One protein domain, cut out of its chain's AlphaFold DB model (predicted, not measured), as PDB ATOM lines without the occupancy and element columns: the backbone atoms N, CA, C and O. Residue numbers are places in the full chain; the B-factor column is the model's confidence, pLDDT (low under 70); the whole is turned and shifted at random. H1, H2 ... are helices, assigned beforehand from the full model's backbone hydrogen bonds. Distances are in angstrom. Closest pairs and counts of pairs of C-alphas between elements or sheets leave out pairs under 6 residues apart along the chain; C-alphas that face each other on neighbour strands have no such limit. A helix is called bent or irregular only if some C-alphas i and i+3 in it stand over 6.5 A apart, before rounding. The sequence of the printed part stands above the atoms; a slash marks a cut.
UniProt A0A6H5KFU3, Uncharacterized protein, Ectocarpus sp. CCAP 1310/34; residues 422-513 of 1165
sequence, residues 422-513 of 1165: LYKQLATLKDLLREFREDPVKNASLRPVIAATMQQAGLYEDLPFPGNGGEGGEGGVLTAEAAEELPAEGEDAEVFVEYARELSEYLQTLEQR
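Overview. This is residues 422 to 513 of the 1165 residues of an uncharacterized protein of Ectocarpus sp. CCAP 1310/34 (UniProt A0A6H5KFU3). Three helices, H1, H2 and H3, stand side by side in a row, alternating in direction, and the long H4 crosses one face of it at a slant, nearest H1. A long loop, residues 458 to 479, joins H2 to H3. The 92 printed residues, with four named helices and no named strand, are all helix in class and compact, with a radius of gyration of the C-alphas of 12.2 A and spans of 35 by 29 by 17 A.

Arrangement. Start at H1, residues 425 to 438; it forms a hairpin with H2, residues 444 to 457, at a shallow tilt of 20 degrees, closest at C-alphas 425 and 457, 5.7 A apart. H2 forms another with H3, residues 480 to 485, at 24 degrees, closest at C-alphas 448 and 480, 4.1 A. H4, residues 491 to 512, touches H1 with residues 497 to 507 alone, at a steep tilt of 48 degrees, opposite ways, closest at C-alphas 433 and 500, 6.4 A. H2 and H4 are near each other; H3 is apart from H1 and H4. Every O i to N i+4 pair is within hydrogen-bond range in H1, H3 and H4, and 8 of 10 in H2.

Along the chain. Find C-alpha 425 at (16.440, -31.001, -20.612), where H1 begins its 20.3 A. H2, 20.5 A long, is irregular, but only just: C-alphas 445 and 448 are 6.8 A apart. After H3, 8.9 A long, H4 runs 31.7 A to C-alpha 512 at (13.721, -28.201, -36.758).

Size, cuts and confidence. The printed part has no cut, and the C-alphas farthest apart, of Glu 471 and Gln 512, are 36.9 A apart. The link from H2 to H3 is long, and its residues 467 to 475 have pLDDT under 70.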
ATOM      1  N   LEU A 422      17.850 -29.000 -29.998       95.69
ATOM      2  CA  LEU A 422      17.406 -29.173 -28.615       95.69
ATOM      3  C   LEU A 422      18.571 -28.907 -27.667       95.69
ATOM      4  O   LEU A 422      19.723 -29.212 -27.978       95.69
ATOM      5  N   TYR A 423      18.267 -28.345 -26.504       94.19
ATOM      6  CA  TYR A 423      19.251 -27.970 -25.494       94.19
ATOM      7  C   TYR A 423      18.747 -28.314 -24.091       94.19
ATOM      8  O   TYR A 423      17.545 -28.483 -23.870       94.19
ATOM      9  N   LYS A 424      19.684 -28.427 -23.141       91.38
ATOM     10  CA  LYS A 424      19.417 -28.777 -21.737       91.38
ATOM     11  C   LYS A 424      18.475 -30.001 -21.632       91.38
ATOM     12  O   LYS A 424      18.731 -31.021 -22.270       91.38
ATOM     13  N   GLN A 425      17.393 -29.911 -20.856       92.94
ATOM     14  CA  GLN A 425      16.440 -31.001 -20.612       92.94
ATOM     15  C   GLN A 425      15.709 -31.474 -21.878       92.94
ATOM     16  O   GLN A 425      15.340 -32.643 -21.948       92.94
ATOM     17  N   LEU A 426      15.538 -30.622 -22.897       94.25
ATOM     18  CA  LEU A 426      14.823 -30.982 -24.128       94.25
ATOM     19  C   LEU A 426      15.556 -32.075 -24.920       94.25
ATOM     20  O   LEU A 426      14.927 -32.983 -25.459       94.25
ATOM     21  N   ALA A 427      16.892 -32.016 -24.956       94.69
ATOM     22  CA  ALA A 427      17.709 -33.032 -25.618       94.69
ATOM     23  C   ALA A 427      17.618 -34.380 -24.882       94.69
ATOM     24  O   ALA A 427      17.382 -35.411 -25.509       94.69
ATOM     25  N   THR A 428      17.711 -34.354 -23.547       95.88
ATOM     26  CA  THR A 428      17.538 -35.544 -22.699       95.88
ATOM     27  C   THR A 428      16.154 -36.165 -22.879       95.88
ATOM     28  O   THR A 428      16.034 -37.381 -23.011       95.88
ATOM     29  N   LEU A 429      15.105 -35.339 -22.927       96.12
ATOM     30  CA  LEU A 429      13.733 -35.802 -23.110       96.12
ATOM     31  C   LEU A 429      13.548 -36.532 -24.445       96.12
ATOM     32  O   LEU A 429      12.900 -37.575 -24.479       96.12
ATOM     33  N   LYS A 430      14.157 -36.040 -25.529       96.12
ATOM     34  CA  LYS A 430      14.123 -36.716 -26.834       96.12
ATOM     35  C   LYS A 430      14.727 -38.121 -26.770       96.12
ATOM     36  O   LYS A 430      14.150 -39.051 -27.331       96.12
ATOM     37  N   ASP A 431      15.861 -38.289 -26.091       96.19
ATOM     38  CA  ASP A 431      16.487 -39.605 -25.931       96.19
ATOM     39  C   ASP A 431      15.620 -40.551 -25.084       96.19
ATOM     40  O   ASP A 431      15.426 -41.703 -25.476       96.19
ATOM     41  N   LEU A 432      15.032 -40.050 -23.989       97.25
ATOM     42  CA  LEU A 432      14.103 -40.813 -23.144       97.25
ATOM     43  C   LEU A 432      12.856 -41.262 -23.915       97.25
ATOM     44  O   LEU A 432      12.435 -42.409 -23.794       97.25
ATOM     45  N   LEU A 433      12.275 -40.375 -24.728       96.38
ATOM     46  CA  LEU A 433      11.110 -40.686 -25.558       96.38
ATOM     47  C   LEU A 433      11.453 -41.689 -26.662       96.38
ATOM     48  O   LEU A 433      10.656 -42.587 -26.929       96.38
ATOM     49  N   ARG A 434      12.638 -41.577 -27.280       95.81
ATOM     50  CA  ARG A 434      13.114 -42.563 -28.259       95.81
ATOM     51  C   ARG A 434      13.210 -43.945 -27.620       95.81
ATOM     52  O   ARG A 434      12.638 -44.882 -28.162       95.81
ATOM     53  N   GLU A 435      13.877 -44.052 -26.471       96.56
ATOM     54  CA  GLU A 435      14.018 -45.320 -25.745       96.56
ATOM     55  C   GLU A 435      12.653 -45.872 -25.320       96.56
ATOM     56  O   GLU A 435      12.345 -47.034 -25.579       96.56
ATOM     57  N   PHE A 436      11.777 -45.040 -24.751       95.94
ATOM     58  CA  PHE A 436      10.426 -45.455 -24.371       95.94
ATOM     59  C   PHE A 436       9.629 -46.018 -25.560       95.94
ATOM     60  O   PHE A 436       8.976 -47.050 -25.427       95.94
ATOM     61  N   ARG A 437       9.718 -45.387 -26.737       94.12
ATOM     62  CA  ARG A 437       8.969 -45.789 -27.939       94.12
ATOM     63  C   ARG A 437       9.478 -47.067 -28.612       94.12
ATOM     64  O   ARG A 437       8.725 -47.641 -29.395       94.12
ATOM     65  N   GLU A 438      10.699 -47.527 -28.330       94.94
ATOM     66  CA  GLU A 438      11.213 -48.800 -28.868       94.94
ATOM     67  C   GLU A 438      10.401 -50.006 -28.368       94.94
ATOM     68  O   GLU A 438      10.118 -50.929 -29.133       94.94
ATOM     69  N   ASP A 439      10.012 -49.990 -27.091       94.12
ATOM     70  CA  ASP A 439       9.143 -50.993 -26.472       94.12
ATOM     71  C   ASP A 439       8.441 -50.382 -25.240       94.12
ATOM     72  O   ASP A 439       8.943 -50.502 -24.115       94.12
ATOM     73  N   PRO A 440       7.279 -49.719 -25.420       92.38
ATOM     74  CA  PRO A 440       6.600 -48.993 -24.342       92.38
ATOM     75  C   PRO A 440       6.216 -49.849 -23.130       92.38
ATOM     76  O   PRO A 440       6.096 -49.328 -22.020       92.38
ATOM     77  N   VAL A 441       6.036 -51.160 -23.331       90.62
ATOM     78  CA  VAL A 441       5.687 -52.105 -22.262       90.62
ATOM     79  C   VAL A 441       6.926 -52.457 -21.445       90.62
ATOM     80  O   VAL A 441       6.890 -52.392 -20.215       90.62
ATOM     81  N   LYS A 442       8.048 -52.795 -22.098       93.12
ATOM     82  CA  LYS A 442       9.304 -53.076 -21.378       93.12
ATOM     83  C   LYS A 442       9.889 -51.835 -20.715       93.12
ATOM     84  O   LYS A 442      10.473 -51.951 -19.640       93.12
ATOM     85  N   ASN A 443       9.703 -50.672 -21.332       94.19
ATOM     86  CA  ASN A 443      10.302 -49.414 -20.901       94.19
ATOM     87  C   ASN A 443       9.343 -48.553 -20.061       94.19
ATOM     88  O   ASN A 443       9.595 -47.366 -19.855       94.19
ATOM     89  N   ALA A 444       8.271 -49.139 -19.514       91.06
ATOM     90  CA  ALA A 444       7.298 -48.446 -18.666       91.06
ATOM     91  C   ALA A 444       7.932 -47.734 -17.452       91.06
ATOM     92  O   ALA A 444       7.421 -46.711 -17.003       91.06
ATOM     93  N   SER A 445       9.087 -48.200 -16.961       92.75
ATOM     94  CA  SER A 445       9.831 -47.541 -15.878       92.75
ATOM     95  C   SER A 445      10.415 -46.170 -16.249       92.75
ATOM     96  O   SER A 445      10.866 -45.454 -15.361       92.75
ATOM     97  N   LEU A 446      10.433 -45.787 -17.533       95.38
ATOM     98  CA  LEU A 446      10.887 -44.462 -17.975       95.38
ATOM     99  C   LEU A 446       9.823 -43.372 -17.793       95.38
ATOM    100  O   LEU A 446      10.177 -42.198 -17.755       95.38
ATOM    101  N   ARG A 447       8.542 -43.730 -17.637       94.00
ATOM    102  CA  ARG A 447       7.429 -42.781 -17.450       94.00
ATOM    103  C   ARG A 447       7.659 -41.758 -16.326       94.00
ATOM    104  O   ARG A 447       7.540 -40.570 -16.624       94.00
ATOM    105  N   PRO A 448       8.053 -42.143 -15.091       93.88
ATOM    106  CA  PRO A 448       8.354 -41.171 -14.033       93.88
ATOM    107  C   PRO A 448       9.517 -40.238 -14.387       93.88
ATOM    108  O   PRO A 448       9.482 -39.053 -14.060       93.88
ATOM    109  N   VAL A 449      10.535 -40.738 -15.096       96.00
ATOM    110  CA  VAL A 449      11.691 -39.930 -15.523       96.00
ATOM    111  C   VAL A 449      11.289 -38.940 -16.617       96.00
ATOM    112  O   VAL A 449      11.696 -37.779 -16.574       96.00
ATOM    113  N   ILE A 450      10.462 -39.376 -17.573       95.38
ATOM    114  CA  ILE A 450       9.872 -38.520 -18.605       95.38
ATOM    115  C   ILE A 450       9.044 -37.423 -17.932       95.38
ATOM    116  O   ILE A 450       9.317 -36.252 -18.171       95.38
ATOM    117  N   ALA A 451       8.128 -37.774 -17.027       92.81
ATOM    118  CA  ALA A 451       7.279 -36.824 -16.304       92.81
ATOM    119  C   ALA A 451       8.083 -35.798 -15.478       92.81
ATOM    120  O   ALA A 451       7.796 -34.601 -15.517       92.81
ATOM    121  N   ALA A 452       9.147 -36.231 -14.794       92.00
ATOM    122  CA  ALA A 452      10.042 -35.325 -14.073       92.00
ATOM    123  C   ALA A 452      10.817 -34.390 -15.021       92.00
ATOM    124  O   ALA A 452      10.958 -33.196 -14.752       92.00
ATOM    125  N   THR A 453      11.304 -34.912 -16.151       93.31
ATOM    126  CA  THR A 453      12.031 -34.115 -17.157       93.31
ATOM    127  C   THR A 453      11.105 -33.099 -17.829       93.31
ATOM    128  O   THR A 453      11.510 -31.967 -18.080       93.31
ATOM    129  N   MET A 454       9.849 -33.479 -18.067       90.75
ATOM    130  CA  MET A 454       8.787 -32.620 -18.595       90.75
ATOM    131  C   MET A 454       8.518 -31.422 -17.692       90.75
ATOM    132  O   MET A 454       8.474 -30.289 -18.172       90.75
ATOM    133  N   GLN A 455       8.416 -31.678 -16.385       86.69
ATOM    134  CA  GLN A 455       8.232 -30.642 -15.376       86.69
ATOM    135  C   GLN A 455       9.420 -29.674 -15.354       86.69
ATOM    136  O   GLN A 455       9.227 -28.466 -15.407       86.69
ATOM    137  N   GLN A 456      10.651 -30.196 -15.350       84.88
ATOM    138  CA  GLN A 456      11.866 -29.370 -15.355       84.88
ATOM    139  C   GLN A 456      12.041 -28.553 -16.641       84.88
ATOM    140  O   GLN A 456      12.620 -27.472 -16.606       84.88
ATOM    141  N   ALA A 457      11.580 -29.070 -17.782       86.56
ATOM    142  CA  ALA A 457      11.626 -28.367 -19.061       86.56
ATOM    143  C   ALA A 457      10.488 -27.341 -19.233       86.56
ATOM    144  O   ALA A 457      10.511 -26.561 -20.192       86.56
ATOM    145  N   GLY A 458       9.494 -27.360 -18.336       84.62
ATOM    146  CA  GLY A 458       8.318 -26.494 -18.384       84.62
ATOM    147  C   GLY A 458       7.432 -26.722 -19.611       84.62
ATOM    148  O   GLY A 458       6.789 -25.782 -20.057       84.62
ATOM    149  N   LEU A 459       7.422 -27.923 -20.207       88.56
ATOM    150  CA  LEU A 459       6.635 -28.169 -21.430       88.56
ATOM    151  C   LEU A 459       5.167 -28.542 -21.152       88.56
ATOM    152  O   LEU A 459       4.424 -28.726 -22.107       88.56
ATOM    153  N   TYR A 460       4.723 -28.673 -19.896       86.38
ATOM    154  CA  TYR A 460       3.297 -28.928 -19.617       86.38
ATOM    155  C   TYR A 460       2.398 -27.767 -20.065       86.38
ATOM    156  O   TYR A 460       1.241 -27.982 -20.406       86.38
ATOM    157  N   GLU A 461       2.958 -26.559 -20.136       83.25
ATOM    158  CA  GLU A 461       2.323 -25.395 -20.752       83.25
ATOM    159  C   GLU A 461       2.217 -25.530 -22.279       83.25
ATOM    160  O   GLU A 461       1.248 -25.086 -22.890       83.25
ATOM    161  N   ASP A 462       3.215 -26.139 -22.920       87.19
ATOM    162  CA  ASP A 462       3.242 -26.357 -24.368       87.19
ATOM    163  C   ASP A 462       2.300 -27.485 -24.801       87.19
ATOM    164  O   ASP A 462       1.583 -27.355 -25.793       87.19
ATOM    165  N   LEU A 463       2.322 -28.594 -24.060       88.62
ATOM    166  CA  LEU A 463       1.550 -29.794 -24.339       88.62
ATOM    167  C   LEU A 463       1.084 -30.418 -23.008       88.62
ATOM    168  O   LEU A 463       1.839 -31.176 -22.395       88.62
ATOM    169  N   PRO A 464      -0.134 -30.103 -22.534       87.88
ATOM    170  CA  PRO A 464      -0.652 -30.654 -21.287       87.88
ATOM    171  C   PRO A 464      -0.971 -32.146 -21.426       87.88
ATOM    172  O   PRO A 464      -1.391 -32.621 -22.483       87.88
ATOM    173  N   PHE A 465      -0.822 -32.896 -20.335       87.38
ATOM    174  CA  PHE A 465      -1.182 -34.309 -20.301       87.38
ATOM    175  C   PHE A 465      -2.715 -34.484 -20.370       87.38
ATOM    176  O   PHE A 465      -3.423 -33.914 -19.539       87.38
ATOM    177  N   PRO A 466      -3.252 -35.295 -21.301       80.69
ATOM    178  CA  PRO A 466      -4.701 -35.413 -21.512       80.69
ATOM    179  C   PRO A 466      -5.455 -36.237 -20.446       80.69
ATOM    180  O   PRO A 466      -6.685 -36.244 -20.445       80.69
ATOM    181  N   GLY A 467      -4.760 -36.953 -19.552       69.81
ATOM    182  CA  GLY A 467      -5.373 -37.782 -18.500       69.81
ATOM    183  C   GLY A 467      -5.522 -37.084 -17.137       69.81
ATOM    184  O   GLY A 467      -4.934 -36.035 -16.884       69.81
ATOM    185  N   ASN A 468      -6.270 -37.698 -16.210       59.88
ATOM    186  CA  ASN A 468      -6.337 -37.237 -14.814       59.88
ATOM    187  C   ASN A 468      -4.992 -37.516 -14.122       59.88
ATOM    188  O   ASN A 468      -4.726 -38.654 -13.742       59.88
ATOM    189  N   GLY A 469      -4.159 -36.489 -13.941       52.47
ATOM    190  CA  GLY A 469      -2.832 -36.548 -13.303       52.47
ATOM    191  C   GLY A 469      -2.816 -36.878 -11.797       52.47
ATOM    192  O   GLY A 469      -1.957 -36.378 -11.077       52.47
ATOM    193  N   GLY A 470      -3.750 -37.703 -11.310       48.06
ATOM    194  CA  GLY A 470      -3.900 -38.103  -9.905       48.06
ATOM    195  C   GLY A 470      -4.928 -37.283  -9.106       48.06
ATOM    196  O   GLY A 470      -5.359 -36.205  -9.517       48.06
ATOM    197  N   GLU A 471      -5.350 -37.806  -7.943       36.50
ATOM    198  CA  GLU A 471      -6.238 -37.097  -7.005       36.50
ATOM    199  C   GLU A 471      -5.531 -35.854  -6.432       36.50
ATOM    200  O   GLU A 471      -4.737 -35.948  -5.499       36.50
ATOM    201  N   GLY A 472      -5.844 -34.678  -6.985       46.97
ATOM    202  CA  GLY A 472      -5.393 -33.376  -6.476       46.97
ATOM    203  C   GLY A 472      -4.361 -32.633  -7.331       46.97
ATOM    204  O   GLY A 472      -3.936 -31.559  -6.914       46.97
ATOM    205  N   GLY A 473      -3.972 -33.157  -8.500       44.41
ATOM    206  CA  GLY A 473      -3.139 -32.437  -9.470       44.41
ATOM    207  C   GLY A 473      -3.953 -31.432 -10.290       44.41
ATOM    208  O   GLY A 473      -5.067 -31.738 -10.720       44.41
ATOM    209  N   GLU A 474      -3.416 -30.230 -10.502       47.28
ATOM    210  CA  GLU A 474      -3.947 -29.275 -11.481       47.28
ATOM    211  C   GLU A 474      -4.008 -29.971 -12.854       47.28
ATOM    212  O   GLU A 474      -3.022 -30.559 -13.306       47.28
ATOM    213  N   GLY A 475      -5.193 -30.010 -13.473       54.81
ATOM    214  CA  GLY A 475      -5.416 -30.764 -14.710       54.81
ATOM    215  C   GLY A 475      -4.407 -30.375 -15.793       54.81
ATOM    216  O   GLY A 475      -4.225 -29.191 -16.054       54.81
ATOM    217  N   GLY A 476      -3.755 -31.366 -16.409       71.69
ATOM    218  CA  GLY A 476      -2.742 -31.152 -17.451       71.69
ATOM    219  C   GLY A 476      -1.290 -31.415 -17.034       71.69
ATOM    220  O   GLY A 476      -0.430 -31.494 -17.907       71.69
ATOM    221  N   VAL A 477      -0.996 -31.624 -15.744       82.00
ATOM    222  CA  VAL A 477       0.353 -31.986 -15.265       82.00
ATOM    223  C   VAL A 477       0.394 -33.445 -14.812       82.00
ATOM    224  O   VAL A 477      -0.413 -33.874 -13.991       82.00
ATOM    225  N   LEU A 478       1.366 -34.211 -15.312       86.62
ATOM    226  CA  LEU A 478       1.634 -35.577 -14.857       86.62
ATOM    227  C   LEU A 478       2.834 -35.581 -13.896       86.62
ATOM    228  O   LEU A 478       3.958 -35.277 -14.295       86.62
ATOM    229  N   THR A 479       2.624 -35.922 -12.623       87.31
ATOM    230  CA  THR A 479       3.740 -36.032 -11.666       87.31
ATOM    231  C   THR A 479       4.537 -37.316 -11.887       87.31
ATOM    232  O   THR A 479       4.042 -38.278 -12.480       87.31
ATOM    233  N   ALA A 480       5.780 -37.353 -11.400       88.56
ATOM    234  CA  ALA A 480       6.599 -38.561 -11.472       88.56
ATOM    235  C   ALA A 480       5.932 -39.733 -10.732       88.56
ATOM    236  O   ALA A 480       5.911 -40.847 -11.247       88.56
ATOM    237  N   GLU A 481       5.325 -39.471  -9.574       87.50
ATOM    238  CA  GLU A 481       4.612 -40.468  -8.777       87.50
ATOM    239  C   GLU A 481       3.384 -41.009  -9.524       87.50
ATOM    240  O   GLU A 481       3.220 -42.220  -9.644       87.50
ATOM    241  N   ALA A 482       2.561 -40.129 -10.105       85.12
ATOM    242  CA  ALA A 482       1.395 -40.542 -10.883       85.12
ATOM    243  C   ALA A 482       1.800 -41.333 -12.140       85.12
ATOM    244  O   ALA A 482       1.149 -42.309 -12.505       85.12
ATOM    245  N   ALA A 483       2.905 -40.952 -12.785       87.31
ATOM    246  CA  ALA A 483       3.444 -41.661 -13.940       87.31
ATOM    247  C   ALA A 483       3.978 -43.065 -13.599       87.31
ATOM    248  O   ALA A 483       3.934 -43.953 -14.452       87.31
ATOM    249  N   GLU A 484       4.486 -43.270 -12.378       88.25
ATOM    250  CA  GLU A 484       4.924 -44.579 -11.874       88.25
ATOM    251  C   GLU A 484       3.738 -45.522 -11.606       88.25
ATOM    252  O   GLU A 484       3.853 -46.731 -11.806       88.25
ATOM    253  N   GLU A 485       2.587 -44.975 -11.209       87.38
ATOM    254  CA  GLU A 485       1.368 -45.742 -10.916       87.38
ATOM    255  C   GLU A 485       0.591 -46.189 -12.170       87.38
ATOM    256  O   GLU A 485      -0.263 -47.078 -12.080       87.38
ATOM    257  N   LEU A 486       0.898 -45.631 -13.349       85.00
ATOM    258  CA  LEU A 486       0.255 -46.012 -14.611       85.00
ATOM    259  C   LEU A 486       0.515 -47.495 -14.949       85.00
ATOM    260  O   LEU A 486       1.673 -47.927 -14.990       85.00
ATOM    261  N   PRO A 487      -0.522 -48.287 -15.288       83.94
ATOM    262  CA  PRO A 487      -0.355 -49.703 -15.607       83.94
ATOM    263  C   PRO A 487       0.507 -49.892 -16.863       83.94
ATOM    264  O   PRO A 487       0.517 -49.053 -17.763       83.94
ATOM    265  N   ALA A 488       1.247 -51.001 -16.960       79.12
ATOM    266  CA  ALA A 488       2.111 -51.260 -18.120       79.12
ATOM    267  C   ALA A 488       1.323 -51.397 -19.442       79.12
ATOM    268  O   ALA A 488       1.836 -51.040 -20.498       79.12
ATOM    269  N   GLU A 489       0.074 -51.865 -19.365       80.94
ATOM    270  CA  GLU A 489      -0.855 -52.071 -20.481       80.94
ATOM    271  C   GLU A 489      -2.270 -51.610 -20.077       80.94
ATOM    272  O   GLU A 489      -2.586 -51.560 -18.886       80.94
ATOM    273  N   GLY A 490      -3.132 -51.319 -21.055       84.50
ATOM    274  CA  GLY A 490      -4.506 -50.840 -20.846       84.50
ATOM    275  C   GLY A 490      -4.717 -49.404 -21.333       84.50
ATOM    276  O   GLY A 490      -3.786 -48.773 -21.824       84.50
ATOM    277  N   GLU A 491      -5.938 -48.888 -21.188       83.44
ATOM    278  CA  GLU A 491      -6.341 -47.581 -21.742       83.44
ATOM    279  C   GLU A 491      -5.446 -46.427 -21.246       83.44
ATOM    280  O   GLU A 491      -4.931 -45.663 -22.055       83.44
ATOM    281  N   ASP A 492      -5.149 -46.353 -19.944       81.25
ATOM    282  CA  ASP A 492      -4.270 -45.309 -19.384       81.25
ATOM    283  C   ASP A 492      -2.820 -45.401 -19.902       81.25
ATOM    284  O   ASP A 492      -2.123 -44.393 -20.045       81.25
ATOM    285  N   ALA A 493      -2.355 -46.617 -20.213       84.88
ATOM    286  CA  ALA A 493      -1.043 -46.836 -20.816       84.88
ATOM    287  C   ALA A 493      -1.011 -46.342 -22.269       84.88
ATOM    288  O   ALA A 493      -0.025 -45.736 -22.685       84.88
ATOM    289  N   GLU A 494      -2.086 -46.583 -23.025       88.19
ATOM    290  CA  GLU A 494      -2.248 -46.114 -24.406       88.19
ATOM    291  C   GLU A 494      -2.303 -44.583 -24.474       88.19
ATOM    292  O   GLU A 494      -1.646 -43.995 -25.331       88.19
ATOM    293  N   VAL A 495      -2.978 -43.932 -23.518       89.06
ATOM    294  CA  VAL A 495      -2.990 -42.463 -23.394       89.06
ATOM    295  C   VAL A 495      -1.574 -41.909 -23.217       89.06
ATOM    296  O   VAL A 495      -1.199 -40.953 -23.895       89.06
ATOM    297  N   PHE A 496      -0.747 -42.518 -22.358       90.94
ATOM    298  CA  PHE A 496       0.645 -42.083 -22.203       90.94
ATOM    299  C   PHE A 496       1.481 -42.341 -23.464       90.94
ATOM    300  O   PHE A 496       2.331 -41.526 -23.813       90.94
ATOM    301  N   VAL A 497       1.268 -43.468 -24.152       92.62
ATOM    302  CA  VAL A 497       1.969 -43.772 -25.411       92.62
ATOM    303  C   VAL A 497       1.656 -42.727 -26.477       92.62
ATOM    304  O   VAL A 497       2.573 -42.265 -27.158       92.62
ATOM    305  N   GLU A 498       0.394 -42.323 -26.585       91.69
ATOM    306  CA  GLU A 498      -0.025 -41.286 -27.520       91.69
ATOM    307  C   GLU A 498       0.539 -39.915 -27.135       91.69
ATOM    308  O   GLU A 498       1.144 -39.240 -27.966       91.69
ATOM    309  N   TYR A 499       0.490 -39.560 -25.851       91.69
ATOM    310  CA  TYR A 499       1.135 -38.348 -25.344       91.69
ATOM    311  C   TYR A 499       2.649 -38.329 -25.632       91.69
ATOM    312  O   TYR A 499       3.197 -37.324 -26.079       91.69
ATOM    313  N   ALA A 500       3.349 -39.458 -25.470       93.56
ATOM    314  CA  ALA A 500       4.768 -39.583 -25.812       93.56
ATOM    315  C   ALA A 500       5.042 -39.427 -27.324       93.56
ATOM    316  O   ALA A 500       6.116 -38.946 -27.714       93.56
ATOM    317  N   ARG A 501       4.093 -39.822 -28.187       94.56
ATOM    318  CA  ARG A 501       4.149 -39.583 -29.638       94.56
ATOM    319  C   ARG A 501       4.034 -38.089 -29.934       94.56
ATOM    320  O   ARG A 501       4.921 -37.555 -30.598       94.56
ATOM    321  N   GLU A 502       3.019 -37.424 -29.391       93.00
ATOM    322  CA  GLU A 502       2.794 -35.982 -29.564       93.00
ATOM    323  C   GLU A 502       3.974 -35.153 -29.036       93.00
ATOM    324  O   GLU A 502       4.468 -34.261 -29.724       93.00
ATOM    325  N   LEU A 503       4.525 -35.514 -27.873       93.38
ATOM    326  CA  LEU A 503       5.745 -34.904 -27.339       93.38
ATOM    327  C   LEU A 503       6.937 -35.049 -28.285       93.38
ATOM    328  O   LEU A 503       7.715 -34.111 -28.454       93.38
ATOM    329  N   SER A 504       7.100 -36.221 -28.901       95.06
ATOM    330  CA  SER A 504       8.185 -36.443 -29.861       95.06
ATOM    331  C   SER A 504       8.036 -35.543 -31.092       95.06
ATOM    332  O   SER A 504       9.031 -35.010 -31.579       95.06
ATOM    333  N   GLU A 505       6.808 -35.364 -31.584       93.50
ATOM    334  CA  GLU A 505       6.486 -34.500 -32.730       93.50
ATOM    335  C   GLU A 505       6.674 -33.016 -32.394       93.50
ATOM    336  O   GLU A 505       7.244 -32.260 -33.188       93.50
ATOM    337  N   TYR A 506       6.290 -32.606 -31.185       93.19
ATOM    338  CA  TYR A 506       6.549 -31.262 -30.680       93.19
ATOM    339  C   TYR A 506       8.057 -30.986 -30.556       93.19
ATOM    340  O   TYR A 506       8.545 -29.975 -31.063       93.19
ATOM    341  N   LEU A 507       8.833 -31.906 -29.968       95.44
ATOM    342  CA  LEU A 507      10.292 -31.770 -29.888       95.44
ATOM    343  C   LEU A 507      10.947 -31.751 -31.271       95.44
ATOM    344  O   LEU A 507      11.905 -31.011 -31.470       95.44
ATOM    345  N   GLN A 508      10.441 -32.520 -32.236       93.12
ATOM    346  CA  GLN A 508      10.914 -32.449 -33.618       93.12
ATOM    347  C   GLN A 508      10.607 -31.080 -34.238       93.12
ATOM    348  O   GLN A 508      11.477 -30.494 -34.880       93.12
ATOM    349  N   THR A 509       9.412 -30.534 -34.001       91.31
ATOM    350  CA  THR A 509       9.035 -29.185 -34.449       91.31
ATOM    351  C   THR A 509       9.971 -28.128 -33.865       91.31
ATOM    352  O   THR A 509      10.487 -27.295 -34.609       91.31
ATOM    353  N   LEU A 510      10.253 -28.193 -32.557       93.19
ATOM    354  CA  LEU A 510      11.217 -27.309 -31.903       93.19
ATOM    355  C   LEU A 510      12.624 -27.477 -32.475       93.19
ATOM    356  O   LEU A 510      13.248 -26.492 -32.840       93.19
ATOM    357  N   GLU A 511      13.119 -28.708 -32.593       94.88
ATOM    358  CA  GLU A 511      14.469 -28.990 -33.079       94.88
ATOM    359  C   GLU A 511      14.692 -28.459 -34.499       94.88
ATOM    360  O   GLU A 511      15.757 -27.914 -34.803       94.88
ATOM    361  N   GLN A 512      13.681 -28.613 -35.359       91.75
ATOM    362  CA  GLN A 512      13.721 -28.201 -36.758       91.75
ATOM    363  C   GLN A 512      13.363 -26.729 -36.971       91.75
ATOM    364  O   GLN A 512      13.568 -26.236 -38.083       91.75
ATOM    365  N   ARG A 513      12.867 -26.027 -35.941       93.25
ATOM    366  CA  ARG A 513      12.475 -24.618 -36.024       93.25
ATOM    367  C   ARG A 513      13.635 -23.782 -36.554       93.25
ATOM    368  O   ARG A 513      14.733 -23.803 -35.998       93.25
TER     369      ARG A 513